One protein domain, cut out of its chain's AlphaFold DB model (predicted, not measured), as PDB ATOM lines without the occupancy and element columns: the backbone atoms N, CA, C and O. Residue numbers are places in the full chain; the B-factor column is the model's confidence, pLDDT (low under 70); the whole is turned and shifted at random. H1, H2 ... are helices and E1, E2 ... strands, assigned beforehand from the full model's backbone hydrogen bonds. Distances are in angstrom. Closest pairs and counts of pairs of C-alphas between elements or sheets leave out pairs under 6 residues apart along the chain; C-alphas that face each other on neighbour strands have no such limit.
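This is residues 192 to 290 of the 320 residues of an uncharacterized protein of Candidatus Riflebacteria bacterium RBG_13_59_9 (UniProt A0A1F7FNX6). The long helix H1 lies along one face of a small three-stranded sheet, with H3 packed crosswise on H1; the long loop of residues 217 to 245 swings out beyond short H2 and returns to the sheet. The printed part has 99 residues, under half in named elements, in the order H1 H2 E1 E2 E3 H3: class mixed, sheet E1 E2 E3 mixed. It is compact, with a radius of gyration of the C-alphas of 13.8 A, spanning 40 by 25 by 23 A.

H1, residues 192 to 211, lies over E1, 246 to 249, and E2, 252 to 255, at a height over the sheet of 8.7 A. E1 and E2 form an antiparallel hairpin, N 247 and O 254 2.8 A apart. E3, 265 to 268, is parallel to E2, with N 253 and O 265 2.9 A apart. H3, 280 to 289, touches H1's residues 201 to 205 alone, closest at the C-alphas of Phe 205 and Phe 285, 6.8 A, at a steep tilt of 58 degrees, opposite ways. H1 and H3 on one face of the sheet make two layers. H2, 213 to 216, is close but not clearly touching H3: the closest C-alphas, Tyr 216 and Ala 284, are 5.7 A apart. Every O i to N i+4 pair is within hydrogen-bond range in H1 and H3; H2 is too short for one.

H1, 29.0 A long, begins at C-alpha 192, (38.453, -63.077, -50.413); H3, 14.3 A, ends at C-alpha 289, (49.329, -48.476, -50.717).

The printed part has no cut. The links H2 to E1 and E3 to H3 are long. Residues 211 to 236 have pLDDT under 70.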
ATOM      1  N   GLU A 192      37.606 -62.491 -51.454       93.56
ATOM      2  CA  GLU A 192      38.453 -63.077 -50.413       93.56
ATOM      3  C   GLU A 192      39.946 -62.919 -50.724       93.56
ATOM      4  O   GLU A 192      40.730 -62.550 -49.856       93.56
ATOM      5  N   GLU A 193      40.338 -63.111 -51.983       95.19
ATOM      6  CA  GLU A 193      41.723 -62.929 -52.426       95.19
ATOM      7  C   GLU A 193      42.142 -61.461 -52.307       95.19
ATOM      8  O   GLU A 193      43.204 -61.155 -51.762       95.19
ATOM      9  N   LYS A 194      41.274 -60.532 -52.736       95.56
ATOM     10  CA  LYS A 194      41.499 -59.089 -52.557       95.56
ATOM     11  C   LYS A 194      41.645 -58.728 -51.077       95.56
ATOM     12  O   LYS A 194      42.485 -57.901 -50.723       95.56
ATOM     13  N   PHE A 195      40.831 -59.337 -50.214       95.62
ATOM     14  CA  PHE A 195      40.874 -59.101 -48.777       95.62
ATOM     15  C   PHE A 195      42.171 -59.607 -48.149       95.62
ATOM     16  O   PHE A 195      42.791 -58.861 -47.398       95.62
ATOM     17  N   GLU A 196      42.623 -60.817 -48.481       95.31
ATOM     18  CA  GLU A 196      43.883 -61.352 -47.951       95.31
ATOM     19  C   GLU A 196      45.099 -60.541 -48.422       95.31
ATOM     20  O   GLU A 196      45.993 -60.264 -47.618       95.31
ATOM     21  N   VAL A 197      45.101 -60.047 -49.668       95.94
ATOM     22  CA  VAL A 197      46.117 -59.085 -50.139       95.94
ATOM     23  C   VAL A 197      46.097 -57.811 -49.287       95.94
ATOM     24  O   VAL A 197      47.141 -57.374 -48.797       95.94
ATOM     25  N   MET A 198      44.918 -57.226 -49.064       96.38
ATOM     26  CA  MET A 198      44.776 -55.992 -48.284       96.38
ATOM     27  C   MET A 198      45.127 -56.158 -46.808       96.38
ATOM     28  O   MET A 198      45.774 -55.292 -46.223       96.38
ATOM     29  N   LYS A 199      44.744 -57.280 -46.210       94.69
ATOM     30  CA  LYS A 199      45.118 -57.665 -44.851       94.69
ATOM     31  C   LYS A 199      46.630 -57.821 -44.729       94.69
ATOM     32  O   LYS A 199      47.214 -57.263 -43.804       94.69
ATOM     33  N   GLY A 200      47.276 -58.496 -45.683       94.06
ATOM     34  CA  GLY A 200      48.734 -58.589 -45.748       94.06
ATOM     35  C   GLY A 200      49.399 -57.212 -45.793       94.06
ATOM     36  O   GLY A 200      50.317 -56.947 -45.018       94.06
ATOM     37  N   LYS A 201      48.877 -56.297 -46.622       95.50
ATOM     38  CA  LYS A 201      49.364 -54.913 -46.703       95.50
ATOM     39  C   LYS A 201      49.161 -54.117 -45.424       95.50
ATOM     40  O   LYS A 201      50.047 -53.358 -45.046       95.50
ATOM     41  N   LEU A 202      48.039 -54.297 -44.733       94.00
ATOM     42  CA  LEU A 202      47.813 -53.625 -43.459       94.00
ATOM     43  C   LEU A 202      48.736 -54.169 -42.350       94.00
ATOM     44  O   LEU A 202      49.217 -53.393 -41.531       94.00
ATOM     45  N   ILE A 203      49.035 -55.472 -42.341       90.31
ATOM     46  CA  ILE A 203      50.013 -56.063 -41.410       90.31
ATOM     47  C   ILE A 203      51.423 -55.522 -41.687       90.31
ATOM     48  O   ILE A 203      52.129 -55.161 -40.747       90.31
ATOM     49  N   GLU A 204      51.821 -55.442 -42.959       90.19
ATOM     50  CA  GLU A 204      53.099 -54.850 -43.383       90.19
ATOM     51  C   GLU A 204      53.199 -53.384 -42.925       90.19
ATOM     52  O   GLU A 204      54.186 -52.992 -42.298       90.19
ATOM     53  N   PHE A 205      52.138 -52.604 -43.152       89.69
ATOM     54  CA  PHE A 205      52.053 -51.213 -42.717       89.69
ATOM     55  C   PHE A 205      52.098 -51.055 -41.196       89.69
ATOM     56  O   PHE A 205      52.767 -50.154 -40.715       89.69
ATOM     57  N   GLU A 206      51.427 -51.909 -40.421       86.19
ATOM     58  CA  GLU A 206      51.448 -51.838 -38.954       86.19
ATOM     59  C   GLU A 206      52.873 -51.968 -38.397       86.19
ATOM     60  O   GLU A 206      53.226 -51.297 -37.428       86.19
ATOM     61  N   VAL A 207      53.713 -52.807 -39.010       83.12
ATOM     62  CA  VAL A 207      55.129 -52.916 -38.632       83.12
ATOM     63  C   VAL A 207      55.886 -51.650 -39.038       83.12
ATOM     64  O   VAL A 207      56.540 -51.032 -38.199       83.12
ATOM     65  N   ASP A 208      55.756 -51.220 -40.295       81.00
ATOM     66  CA  ASP A 208      56.493 -50.061 -40.812       81.00
ATOM     67  C   ASP A 208      56.102 -48.745 -40.112       81.00
ATOM     68  O   ASP A 208      56.962 -47.944 -39.747       81.00
ATOM     69  N   TRP A 209      54.812 -48.555 -39.830       76.06
ATOM     70  CA  TRP A 209      54.271 -47.409 -39.106       76.06
ATOM     71  C   TRP A 209      54.835 -47.298 -37.691       76.06
ATOM     72  O   TRP A 209      55.116 -46.191 -37.235       76.06
ATOM     73  N   ARG A 210      55.027 -48.416 -36.980       70.69
ATOM     74  CA  ARG A 210      55.630 -48.399 -35.637       70.69
ATOM     75  C   ARG A 210      57.093 -47.971 -35.670       70.69
ATOM     76  O   ARG A 210      57.516 -47.241 -34.777       70.69
ATOM     77  N   ASP A 211      57.830 -48.390 -36.695       66.75
ATOM     78  CA  ASP A 211      59.277 -48.184 -36.782       66.75
ATOM     79  C   ASP A 211      59.656 -46.843 -37.440       66.75
ATOM     80  O   ASP A 211      60.705 -46.274 -37.124       66.75
ATOM     81  N   LYS A 212      58.816 -46.311 -38.342       65.81
ATOM     82  CA  LYS A 212      59.161 -45.195 -39.248       65.81
ATOM     83  C   LYS A 212      58.138 -44.056 -39.286       65.81
ATOM     84  O   LYS A 212      57.940 -43.429 -40.326       65.81
ATOM     85  N   GLN A 213      57.527 -43.705 -38.150       61.41
ATOM     86  CA  GLN A 213      56.530 -42.615 -38.070       61.41
ATOM     87  C   GLN A 213      56.982 -41.282 -38.700       61.41
ATOM     88  O   GLN A 213      56.155 -40.524 -39.209       61.41
ATOM     89  N   VAL A 214      58.284 -40.980 -38.676       53.44
ATOM     90  CA  VAL A 214      58.849 -39.733 -39.221       53.44
ATOM     91  C   VAL A 214      58.776 -39.684 -40.753       53.44
ATOM     92  O   VAL A 214      58.500 -38.620 -41.300       53.44
ATOM     93  N   GLN A 215      58.917 -40.824 -41.441       55.50
ATOM     94  CA  GLN A 215      58.909 -40.913 -42.909       55.50
ATOM     95  C   GLN A 215      57.536 -40.572 -43.522       55.50
ATOM     96  O   GLN A 215      57.441 -40.238 -44.700       55.50
ATOM     97  N   TYR A 216      56.468 -40.617 -42.722       56.81
ATOM     98  CA  TYR A 216      55.098 -40.343 -43.161       56.81
ATOM     99  C   TYR A 216      54.621 -38.910 -42.886       56.81
ATOM    100  O   TYR A 216      53.462 -38.589 -43.187       56.81
ATOM    101  N   ARG A 217      55.481 -38.050 -42.313       54.72
ATOM    102  CA  ARG A 217      55.192 -36.622 -42.113       54.72
ATOM    103  C   ARG A 217      55.181 -35.888 -43.455       54.72
ATOM    104  O   ARG A 217      56.012 -36.145 -44.314       54.72
ATOM    105  N   VAL A 218      54.240 -34.955 -43.602       46.28
ATOM    106  CA  VAL A 218      54.001 -34.187 -44.841       46.28
ATOM    107  C   VAL A 218      55.221 -33.338 -45.238       46.28
ATOM    108  O   VAL A 218      55.471 -33.150 -46.422       46.28
ATOM    109  N   ASP A 219      56.020 -32.912 -44.257       41.06
ATOM    110  CA  ASP A 219      57.195 -32.054 -44.460       41.06
ATOM    111  C   ASP A 219      58.510 -32.837 -44.625       41.06
ATOM    112  O   ASP A 219      59.578 -32.228 -44.678       41.06
ATOM    113  N   ALA A 220      58.459 -34.175 -44.651       42.50
ATOM    114  CA  ALA A 220      59.655 -35.005 -44.721       42.50
ATOM    115  C   ALA A 220      60.306 -34.886 -46.109       42.50
ATOM    116  O   ALA A 220      59.806 -35.415 -47.104       42.50
ATOM    117  N   GLY A 221      61.442 -34.196 -46.178       38.28
ATOM    118  CA  GLY A 221      62.301 -34.212 -47.353       38.28
ATOM    119  C   GLY A 221      62.982 -35.580 -47.521       38.28
ATOM    120  O   GLY A 221      63.018 -36.383 -46.586       38.28
ATOM    121  N   PRO A 222      63.619 -35.857 -48.676       37.69
ATOM    122  CA  PRO A 222      64.373 -37.098 -48.902       37.69
ATOM    123  C   PRO A 222      65.435 -37.397 -47.825       37.69
ATOM    124  O   PRO A 222      65.840 -38.542 -47.641       37.69
ATOM    125  N   SER A 223      65.896 -36.366 -47.109       36.66
ATOM    126  CA  SER A 223      66.865 -36.442 -46.015       36.66
ATOM    127  C   SER A 223      66.283 -36.880 -44.664       36.66
ATOM    128  O   SER A 223      67.038 -37.362 -43.822       36.66
ATOM    129  N   ASP A 224      64.970 -36.760 -44.450       39.75
ATOM    130  CA  ASP A 224      64.325 -37.056 -43.158       39.75
ATOM    131  C   ASP A 224      64.053 -38.557 -42.953       39.75
ATOM    132  O   ASP A 224      63.737 -38.999 -41.850       39.75
ATOM    133  N   ILE A 225      64.281 -39.363 -43.997       42.38
ATOM    134  CA  ILE A 225      64.187 -40.833 -44.007       42.38
ATOM    135  C   ILE A 225      65.174 -41.476 -43.005       42.38
ATOM    136  O   ILE A 225      64.953 -42.590 -42.536       42.38
ATOM    137  N   PHE A 226      66.246 -40.767 -42.624       38.44
ATOM    138  CA  PHE A 226      67.271 -41.253 -41.689       38.44
ATOM    139  C   PHE A 226      67.080 -40.780 -40.238       38.44
ATOM    140  O   PHE A 226      67.866 -41.147 -39.360       38.44
ATOM    141  N   ALA A 227      66.047 -39.981 -39.952       35.62
ATOM    142  CA  ALA A 227      65.824 -39.407 -38.630       35.62
ATOM    143  C   ALA A 227      64.996 -40.337 -37.723       35.62
ATOM    144  O   ALA A 227      63.819 -40.103 -37.475       35.62
ATOM    145  N   GLY A 228      65.666 -41.359 -37.184       39.25
ATOM    146  CA  GLY A 228      65.387 -41.928 -35.860       39.25
ATOM    147  C   GLY A 228      64.137 -42.802 -35.716       39.25
ATOM    148  O   GLY A 228      63.017 -42.307 -35.625       39.25
ATOM    149  N   ALA A 229      64.362 -44.108 -35.544       37.59
ATOM    150  CA  ALA A 229      63.381 -45.017 -34.962       37.59
ATOM    151  C   ALA A 229      62.953 -44.487 -33.582       37.59
ATOM    152  O   ALA A 229      63.768 -44.385 -32.659       37.59
ATOM    153  N   LEU A 230      61.680 -44.117 -33.446       43.09
ATOM    154  CA  LEU A 230      61.074 -43.883 -32.140       43.09
ATOM    155  C   LEU A 230      60.864 -45.239 -31.456       43.09
ATOM    156  O   LEU A 230      60.664 -46.254 -32.118       43.09
ATOM    157  N   ALA A 231      60.957 -45.255 -30.124       44.66
ATOM    158  CA  ALA A 231      60.810 -46.456 -29.309       44.66
ATOM    159  C   ALA A 231      59.588 -47.289 -29.740       44.66
ATOM    160  O   ALA A 231      58.504 -46.735 -29.930       44.66
ATOM    161  N   SER A 232      59.782 -48.605 -29.878       50.56
ATOM    162  CA  SER A 232      58.782 -49.561 -30.366       50.56
ATOM    163  C   SER A 232      57.432 -49.336 -29.683       50.56
ATOM    164  O   SER A 232      57.267 -49.637 -28.497       50.56
ATOM    165  N   THR A 233      56.470 -48.787 -30.421       56.91
ATOM    166  CA  THR A 233      55.103 -48.643 -29.916       56.91
ATOM    167  C   THR A 233      54.496 -50.050 -29.832       56.91
ATOM    168  O   THR A 233      54.683 -50.832 -30.771       56.91
ATOM    169  N   PRO A 234      53.828 -50.435 -28.725       59.59
ATOM    170  CA  PRO A 234      53.209 -51.753 -28.625       59.59
ATOM    171  C   PRO A 234      52.146 -51.942 -29.718       59.59
ATOM    172  O   PRO A 234      51.619 -50.951 -30.230       59.59
ATOM    173  N   PRO A 235      51.817 -53.198 -30.072       64.62
ATOM    174  CA  PRO A 235      50.791 -53.474 -31.061       64.62
ATOM    175  C   PRO A 235      49.456 -52.802 -30.805       64.62
ATOM    176  O   PRO A 235      49.073 -52.659 -29.642       64.62
ATOM    177  N   ASP A 236      48.735 -52.451 -31.883       69.38
ATOM    178  CA  ASP A 236      47.333 -52.050 -31.756       69.38
ATOM    179  C   ASP A 236      46.607 -53.106 -30.900       69.38
ATOM    180  O   ASP A 236      46.610 -54.290 -31.253       69.38
ATOM    181  N   PRO A 237      45.998 -52.721 -29.765       72.19
ATOM    182  CA  PRO A 237      45.318 -53.662 -28.878       72.19
ATOM    183  C   PRO A 237      44.130 -54.368 -29.546       72.19
ATOM    184  O   PRO A 237      43.633 -55.355 -29.010       72.19
ATOM    185  N   ARG A 238      43.665 -53.872 -30.699       78.94
ATOM    186  CA  ARG A 238      42.606 -54.480 -31.514       78.94
ATOM    187  C   ARG A 238      43.146 -55.295 -32.688       78.94
ATOM    188  O   ARG A 238      42.346 -55.698 -33.522       78.94
ATOM    189  N   PHE A 239      44.460 -55.520 -32.776       85.00
ATOM    190  CA  PHE A 239      45.062 -56.285 -33.867       85.00
ATOM    191  C   PHE A 239      44.385 -57.652 -34.020       85.00
ATOM    192  O   PHE A 239      44.428 -58.477 -33.105       85.00
ATOM    193  N   GLY A 240      43.787 -57.907 -35.182       84.31
ATOM    194  CA  GLY A 240      43.116 -59.172 -35.460       84.31
ATOM    195  C   GLY A 240      41.895 -59.043 -36.364       84.31
ATOM    196  O   GLY A 240      41.423 -57.947 -36.671       84.31
ATOM    197  N   GLY A 241      41.405 -60.199 -36.810       84.00
ATOM    198  CA  GLY A 241      40.145 -60.306 -37.536       84.00
ATOM    199  C   GLY A 241      38.962 -60.474 -36.589       84.00
ATOM    200  O   GLY A 241      39.115 -61.039 -35.506       84.00
ATOM    201  N   ASP A 242      37.789 -60.016 -37.013       83.06
ATOM    202  CA  ASP A 242      36.522 -60.335 -36.360       83.06
ATOM    203  C   ASP A 242      35.661 -61.290 -37.207       83.06
ATOM    204  O   ASP A 242      35.872 -61.477 -38.410       83.06
ATOM    205  N   ASP A 243      34.642 -61.882 -36.583       76.44
ATOM    206  CA  ASP A 243      33.703 -62.792 -37.255       76.44
ATOM    207  C   ASP A 243      32.828 -62.084 -38.311       76.44
ATOM    208  O   ASP A 243      32.098 -62.731 -39.061       76.44
ATOM    209  N   LYS A 244      32.880 -60.747 -38.381       77.50
ATOM    210  CA  LYS A 244      32.106 -59.918 -39.318       77.50
ATOM    211  C   LYS A 244      32.863 -59.650 -40.616       77.50
ATOM    212  O   LYS A 244      32.314 -59.029 -41.529       77.50
ATOM    213  N   GLY A 245      34.090 -60.156 -40.725       82.31
ATOM    214  CA  GLY A 245      34.920 -60.028 -41.913       82.31
ATOM    215  C   GLY A 245      35.656 -58.709 -42.029       82.31
ATOM    216  O   GLY A 245      35.968 -58.299 -43.150       82.31
ATOM    217  N   ASP A 246      35.953 -58.095 -40.892       92.50
ATOM    218  CA  ASP A 246      36.896 -56.999 -40.792       92.50
ATOM    219  C   ASP A 246      38.239 -57.484 -40.244       92.50
ATOM    220  O   ASP A 246      38.319 -58.457 -39.492       92.50
ATOM    221  N   PHE A 247      39.303 -56.770 -40.597       93.50
ATOM    222  CA  PHE A 247      40.622 -56.922 -40.002       93.50
ATOM    223  C   PHE A 247      41.123 -55.564 -39.515       93.50
ATOM    224  O   PHE A 247      41.126 -54.588 -40.268       93.50
ATOM    225  N   TYR A 248      41.540 -55.515 -38.253       92.00
ATOM    226  CA  TYR A 248      41.969 -54.303 -37.568       92.00
ATOM    227  C   TYR A 248      43.474 -54.344 -37.318       92.00
ATOM    228  O   TYR A 248      43.992 -55.342 -36.821       92.00
ATOM    229  N   ALA A 249      44.163 -53.249 -37.635       89.00
ATOM    230  CA  ALA A 249      45.534 -52.952 -37.213       89.00
ATOM    231  C   ALA A 249      45.840 -51.468 -37.491       89.00
ATOM    232  O   ALA A 249      45.162 -50.847 -38.306       89.00
ATOM    233  N   ALA A 250      46.849 -50.888 -36.840       85.06
ATOM    234  CA  ALA A 250      47.278 -49.498 -37.043       85.06
ATOM    235  C   ALA A 250      46.185 -48.428 -36.858       85.06
ATOM    236  O   ALA A 250      46.276 -47.341 -37.425       85.06
ATOM    237  N   GLY A 251      45.123 -48.705 -36.095       87.81
ATOM    238  CA  GLY A 251      43.954 -47.825 -36.025       87.81
ATOM    239  C   GLY A 251      43.151 -47.744 -37.331       87.81
ATOM    240  O   GLY A 251      42.397 -46.789 -37.517       87.81
ATOM    241  N   ILE A 252      43.301 -48.728 -38.218       93.00
ATOM    242  CA  ILE A 252      42.647 -48.851 -39.523       93.00
ATOM    243  C   ILE A 252      41.868 -50.166 -39.573       93.00
ATOM    244  O   ILE A 252      42.226 -51.153 -38.927       93.00
ATOM    245  N   VAL A 253      40.787 -50.169 -40.351       94.75
ATOM    246  CA  VAL A 253      39.973 -51.353 -40.628       94.75
ATOM    247  C   VAL A 253      40.015 -51.663 -42.117       94.75
ATOM    248  O   VAL A 253      39.643 -50.814 -42.925       94.75
ATOM    249  N   ILE A 254      40.392 -52.883 -42.483       95.50
ATOM    250  CA  ILE A 254      40.081 -53.446 -43.801       95.50
ATOM    251  C   ILE A 254      38.778 -54.224 -43.674       95.50
ATOM    252  O   ILE A 254      38.661 -55.067 -42.790       95.50
ATOM    253  N   SER A 255      37.806 -53.966 -44.548       94.19
ATOM    254  CA  SER A 255      36.501 -54.631 -44.520       94.19
ATOM    255  C   SER A 255      36.200 -55.352 -45.828       94.19
ATOM    256  O   SER A 255      36.402 -54.799 -46.911       94.19
ATOM    257  N   ARG A 256      35.653 -56.569 -45.729       93.31
ATOM    258  CA  ARG A 256      35.013 -57.267 -46.861       93.31
ATOM    259  C   ARG A 256      33.629 -56.718 -47.188       93.31
ATOM    260  O   ARG A 256      33.092 -57.019 -48.246       93.31
ATOM    261  N   ASN A 257      33.035 -55.942 -46.291       90.88
ATOM    262  CA  ASN A 257      31.712 -55.375 -46.493       90.88
ATOM    263  C   ASN A 257      31.829 -54.019 -47.197       90.88
ATOM    264  O   ASN A 257      32.852 -53.348 -47.024       90.88
ATOM    265  N   PRO A 258      30.800 -53.582 -47.948       88.81
ATOM    266  CA  PRO A 258      30.713 -52.213 -48.451       88.81
ATOM    267  C   PRO A 258      30.919 -51.179 -47.343       88.81
ATOM    268  O   PRO A 258      30.746 -51.481 -46.154       88.81
ATOM    269  N   TRP A 259      31.283 -49.958 -47.730       86.50
ATOM    270  CA  TRP A 259      31.535 -48.901 -46.757       86.50
ATOM    271  C   TRP A 259      30.377 -48.708 -45.774       86.50
ATOM    272  O   TRP A 259      29.193 -48.806 -46.106       86.50
ATOM    273  N   ARG A 260      30.750 -48.378 -44.536       84.62
ATOM    274  CA  ARG A 260      29.830 -48.021 -43.463       84.62
ATOM    275  C   ARG A 260      30.398 -46.876 -42.643       84.62
ATOM    276  O   ARG A 260      31.612 -46.760 -42.469       84.62
ATOM    277  N   LYS A 261      29.502 -46.083 -42.058       85.12
ATOM    278  CA  LYS A 261      29.881 -45.028 -41.119       85.12
ATOM    279  C   LYS A 261      30.612 -45.627 -39.914       85.12
ATOM    280  O   LYS A 261      30.157 -46.610 -39.328       85.12
ATOM    281  N   SER A 262      31.735 -45.020 -39.553       83.38
ATOM    282  CA  SER A 262      32.624 -45.473 -38.490       83.38
ATOM    283  C   SER A 262      33.427 -44.289 -37.955       83.38
ATOM    284  O   SER A 262      33.758 -43.379 -38.713       83.38
ATOM    285  N   ASP A 263      33.769 -44.329 -36.669       85.25
ATOM    286  CA  ASP A 263      34.684 -43.365 -36.038       85.25
ATOM    287  C   ASP A 263      36.164 -43.742 -36.259       85.25
ATOM    288  O   ASP A 263      37.077 -43.038 -35.832       85.25
ATOM    289  N   VAL A 264      36.404 -44.877 -36.923       88.56
ATOM    290  CA  VAL A 264      37.718 -45.407 -37.308       88.56
ATOM    291  C   VAL A 264      37.799 -45.467 -38.829       88.56
ATOM    292  O   VAL A 264      36.797 -45.772 -39.478       88.56
ATOM    293  N   SER A 265      38.979 -45.222 -39.398       92.88
ATOM    294  CA  SER A 265      39.204 -45.262 -40.843       92.88
ATOM    295  C   SER A 265      38.989 -46.668 -41.401       92.88
ATOM    296  O   SER A 265      39.792 -47.571 -41.165       92.88
ATOM    297  N   VAL A 266      37.896 -46.848 -42.143       94.88
ATOM    298  CA  VAL A 266      37.558 -48.101 -42.830       94.88
ATOM    299  C   VAL A 266      37.914 -48.000 -44.305       94.88
ATOM    300  O   VAL A 266      37.551 -47.012 -44.947       94.88
ATOM    301  N   PHE A 267      38.561 -49.045 -44.814       96.44
ATOM    302  CA  PHE A 267      38.856 -49.320 -46.216       96.44
ATOM    303  C   PHE A 267      38.045 -50.548 -46.639       96.44
ATOM    304  O   PHE A 267      38.320 -51.669 -46.206       96.44
ATOM    305  N   SER A 268      37.019 -50.337 -47.455       95.75
ATOM    306  CA  SER A 268      36.168 -51.403 -47.975       95.75
ATOM    307  C   SER A 268      36.753 -51.976 -49.259       95.75
ATOM    308  O   SER A 268      36.816 -51.319 -50.298       95.75
ATOM    309  N   VAL A 269      37.174 -53.234 -49.198       95.25
ATOM    310  CA  VAL A 269      37.731 -53.956 -50.350       95.25
ATOM    311  C   VAL A 269      36.649 -54.271 -51.387       95.25
ATOM    312  O   VAL A 269      36.952 -54.389 -52.574       95.25
ATOM    313  N   ALA A 270      35.390 -54.376 -50.955       93.06
ATOM    314  CA  ALA A 270      34.263 -54.707 -51.822       93.06
ATOM    315  C   ALA A 270      33.985 -53.629 -52.873       93.06
ATOM    316  O   ALA A 270      33.760 -53.957 -54.036       93.06
ATOM    317  N   ASP A 271      34.019 -52.359 -52.473       92.44
ATOM    318  CA  ASP A 271      33.688 -51.223 -53.338       92.44
ATOM    319  C   ASP A 271      34.889 -50.299 -53.620       92.44
ATOM    320  O   ASP A 271      34.748 -49.292 -54.314       92.44
ATOM    321  N   ARG A 272      36.085 -50.657 -53.122       94.44
ATOM    322  CA  ARG A 272      37.325 -49.861 -53.205       94.44
ATOM    323  C   ARG A 272      37.158 -48.451 -52.636       94.44
ATOM    324  O   ARG A 272      37.798 -47.510 -53.116       94.44
ATOM    325  N   THR A 273      36.335 -48.286 -51.599       95.38
ATOM    326  CA  THR A 273      36.158 -46.991 -50.937       95.38
ATOM    327  C   THR A 273      36.766 -46.916 -49.543       95.38
ATOM    328  O   THR A 273      36.989 -47.927 -48.876       95.38
ATOM    329  N   TYR A 274      37.054 -45.699 -49.087       95.38
ATOM    330  CA  TYR A 274      37.506 -45.442 -47.724       95.38
ATOM    331  C   TYR A 274      36.772 -44.260 -47.083       95.38
ATOM    332  O   TYR A 274      36.127 -43.446 -47.746       95.38
ATOM    333  N   SER A 275      36.870 -44.183 -45.757       92.69
ATOM    334  CA  SER A 275      36.069 -43.266 -44.933       92.69
ATOM    335  C   SER A 275      36.448 -41.787 -45.049       92.69
ATOM    336  O   SER A 275      35.633 -40.937 -44.702       92.69
ATOM    337  N   LYS A 276      37.662 -41.472 -45.519       92.94
ATOM    338  CA  LYS A 276      38.216 -40.109 -45.597       92.94
ATOM    339  C   LYS A 276      38.070 -39.319 -44.288       92.94
ATOM    340  O   LYS A 276      37.616 -38.173 -44.271       92.94
ATOM    341  N   LEU A 277      38.475 -39.923 -43.169       92.31
ATOM    342  CA  LEU A 277      38.502 -39.252 -41.864       92.31
ATOM    343  C   LEU A 277      39.698 -38.299 -41.714       92.31
ATOM    344  O   LEU A 277      39.698 -37.459 -40.813       92.31
ATOM    345  N   ARG A 278      40.699 -38.397 -42.605       91.31
ATOM    346  CA  ARG A 278      41.934 -37.591 -42.607       91.31
ATOM    347  C   ARG A 278      42.749 -37.762 -41.324       91.31
ATOM    348  O   ARG A 278      43.345 -36.807 -40.822       91.31
ATOM    349  N   THR A 279      42.752 -38.972 -40.769       90.69
ATOM    350  CA  THR A 279      43.651 -39.318 -39.663       90.69
ATOM    351  C   THR A 279      45.080 -39.482 -40.199       90.69
ATOM    352  O   THR A 279      45.254 -39.856 -41.363       90.69
ATOM    353  N   PRO A 280      46.126 -39.217 -39.396       86.31
ATOM    354  CA  PRO A 280      47.508 -39.431 -39.828       86.31
ATOM    355  C   PRO A 280      47.766 -40.857 -40.328       86.31
ATOM    356  O   PRO A 280      48.418 -41.031 -41.354       86.31
ATOM    357  N   GLN A 281      47.202 -41.860 -39.648       87.81
ATOM    358  CA  GLN A 281      47.308 -43.271 -40.014       87.81
ATOM    359  C   GLN A 281      46.618 -43.566 -41.347       87.81
ATOM    360  O   GLN A 281      47.208 -44.221 -42.195       87.81
ATOM    361  N   GLU A 282      45.408 -43.042 -41.577       92.44
ATOM    362  CA  GLU A 282      44.696 -43.209 -42.852       92.44
ATOM    363  C   GLU A 282      45.498 -42.649 -44.026       92.44
ATOM    364  O   GLU A 282      45.656 -43.324 -45.039       92.44
ATOM    365  N   MET A 283      46.029 -41.432 -43.881       90.88
ATOM    366  CA  MET A 283      46.807 -40.791 -44.941       90.88
ATOM    367  C   MET A 283      48.144 -41.498 -45.176       90.88
ATOM    368  O   MET A 283      48.560 -41.665 -46.323       90.88
ATOM    369  N   ALA A 284      48.810 -41.945 -44.108       89.25
ATOM    370  CA  ALA A 284      50.036 -42.729 -44.199       89.25
ATOM    371  C   ALA A 284      49.796 -44.084 -44.875       89.25
ATOM    372  O   ALA A 284      50.563 -44.466 -45.754       89.25
ATOM    373  N   PHE A 285      48.701 -44.765 -44.537       93.38
ATOM    374  CA  PHE A 285      48.345 -46.034 -45.155       93.38
ATOM    375  C   PHE A 285      47.941 -45.866 -46.621       93.38
ATOM    376  O   PHE A 285      48.415 -46.621 -47.462       93.38
ATOM    377  N   MET A 286      47.168 -44.829 -46.971       94.19
ATOM    378  CA  MET A 286      46.914 -44.476 -48.376       94.19
ATOM    379  C   MET A 286      48.225 -44.266 -49.145       94.19
ATOM    380  O   MET A 286      48.403 -44.841 -50.216       94.19
ATOM    381  N   ARG A 287      49.177 -43.504 -48.588       89.81
ATOM    382  CA  ARG A 287      50.504 -43.309 -49.201       89.81
ATOM    383  C   ARG A 287      51.299 -44.610 -49.330       89.81
ATOM    384  O   ARG A 287      51.967 -44.792 -50.338       89.81
ATOM    385  N   PHE A 288      51.216 -45.495 -48.340       90.12
ATOM    386  CA  PHE A 288      51.869 -46.805 -48.352       90.12
ATOM    387  C   PHE A 288      51.305 -47.736 -49.439       90.12
ATOM    388  O   PHE A 288      52.050 -48.486 -50.066       90.12
ATOM    389  N   LEU A 289      49.993 -47.682 -49.681       93.38
ATOM    390  CA  LEU A 289      49.329 -48.476 -50.717       93.38
ATOM    391  C   LEU A 289      49.643 -47.976 -52.133       93.38
ATOM    392  O   LEU A 289      49.748 -48.774 -53.070       93.38
ATOM    393  N   LEU A 290      49.775 -46.662 -52.308       90.81
ATOM    394  CA  LEU A 290      49.971 -46.050 -53.617       90.81
ATOM    395  C   LEU A 290      51.397 -46.272 -54.160       90.81
ATOM    396  O   LEU A 290      52.369 -46.233 -53.410       90.81
TER     397      LEU A 290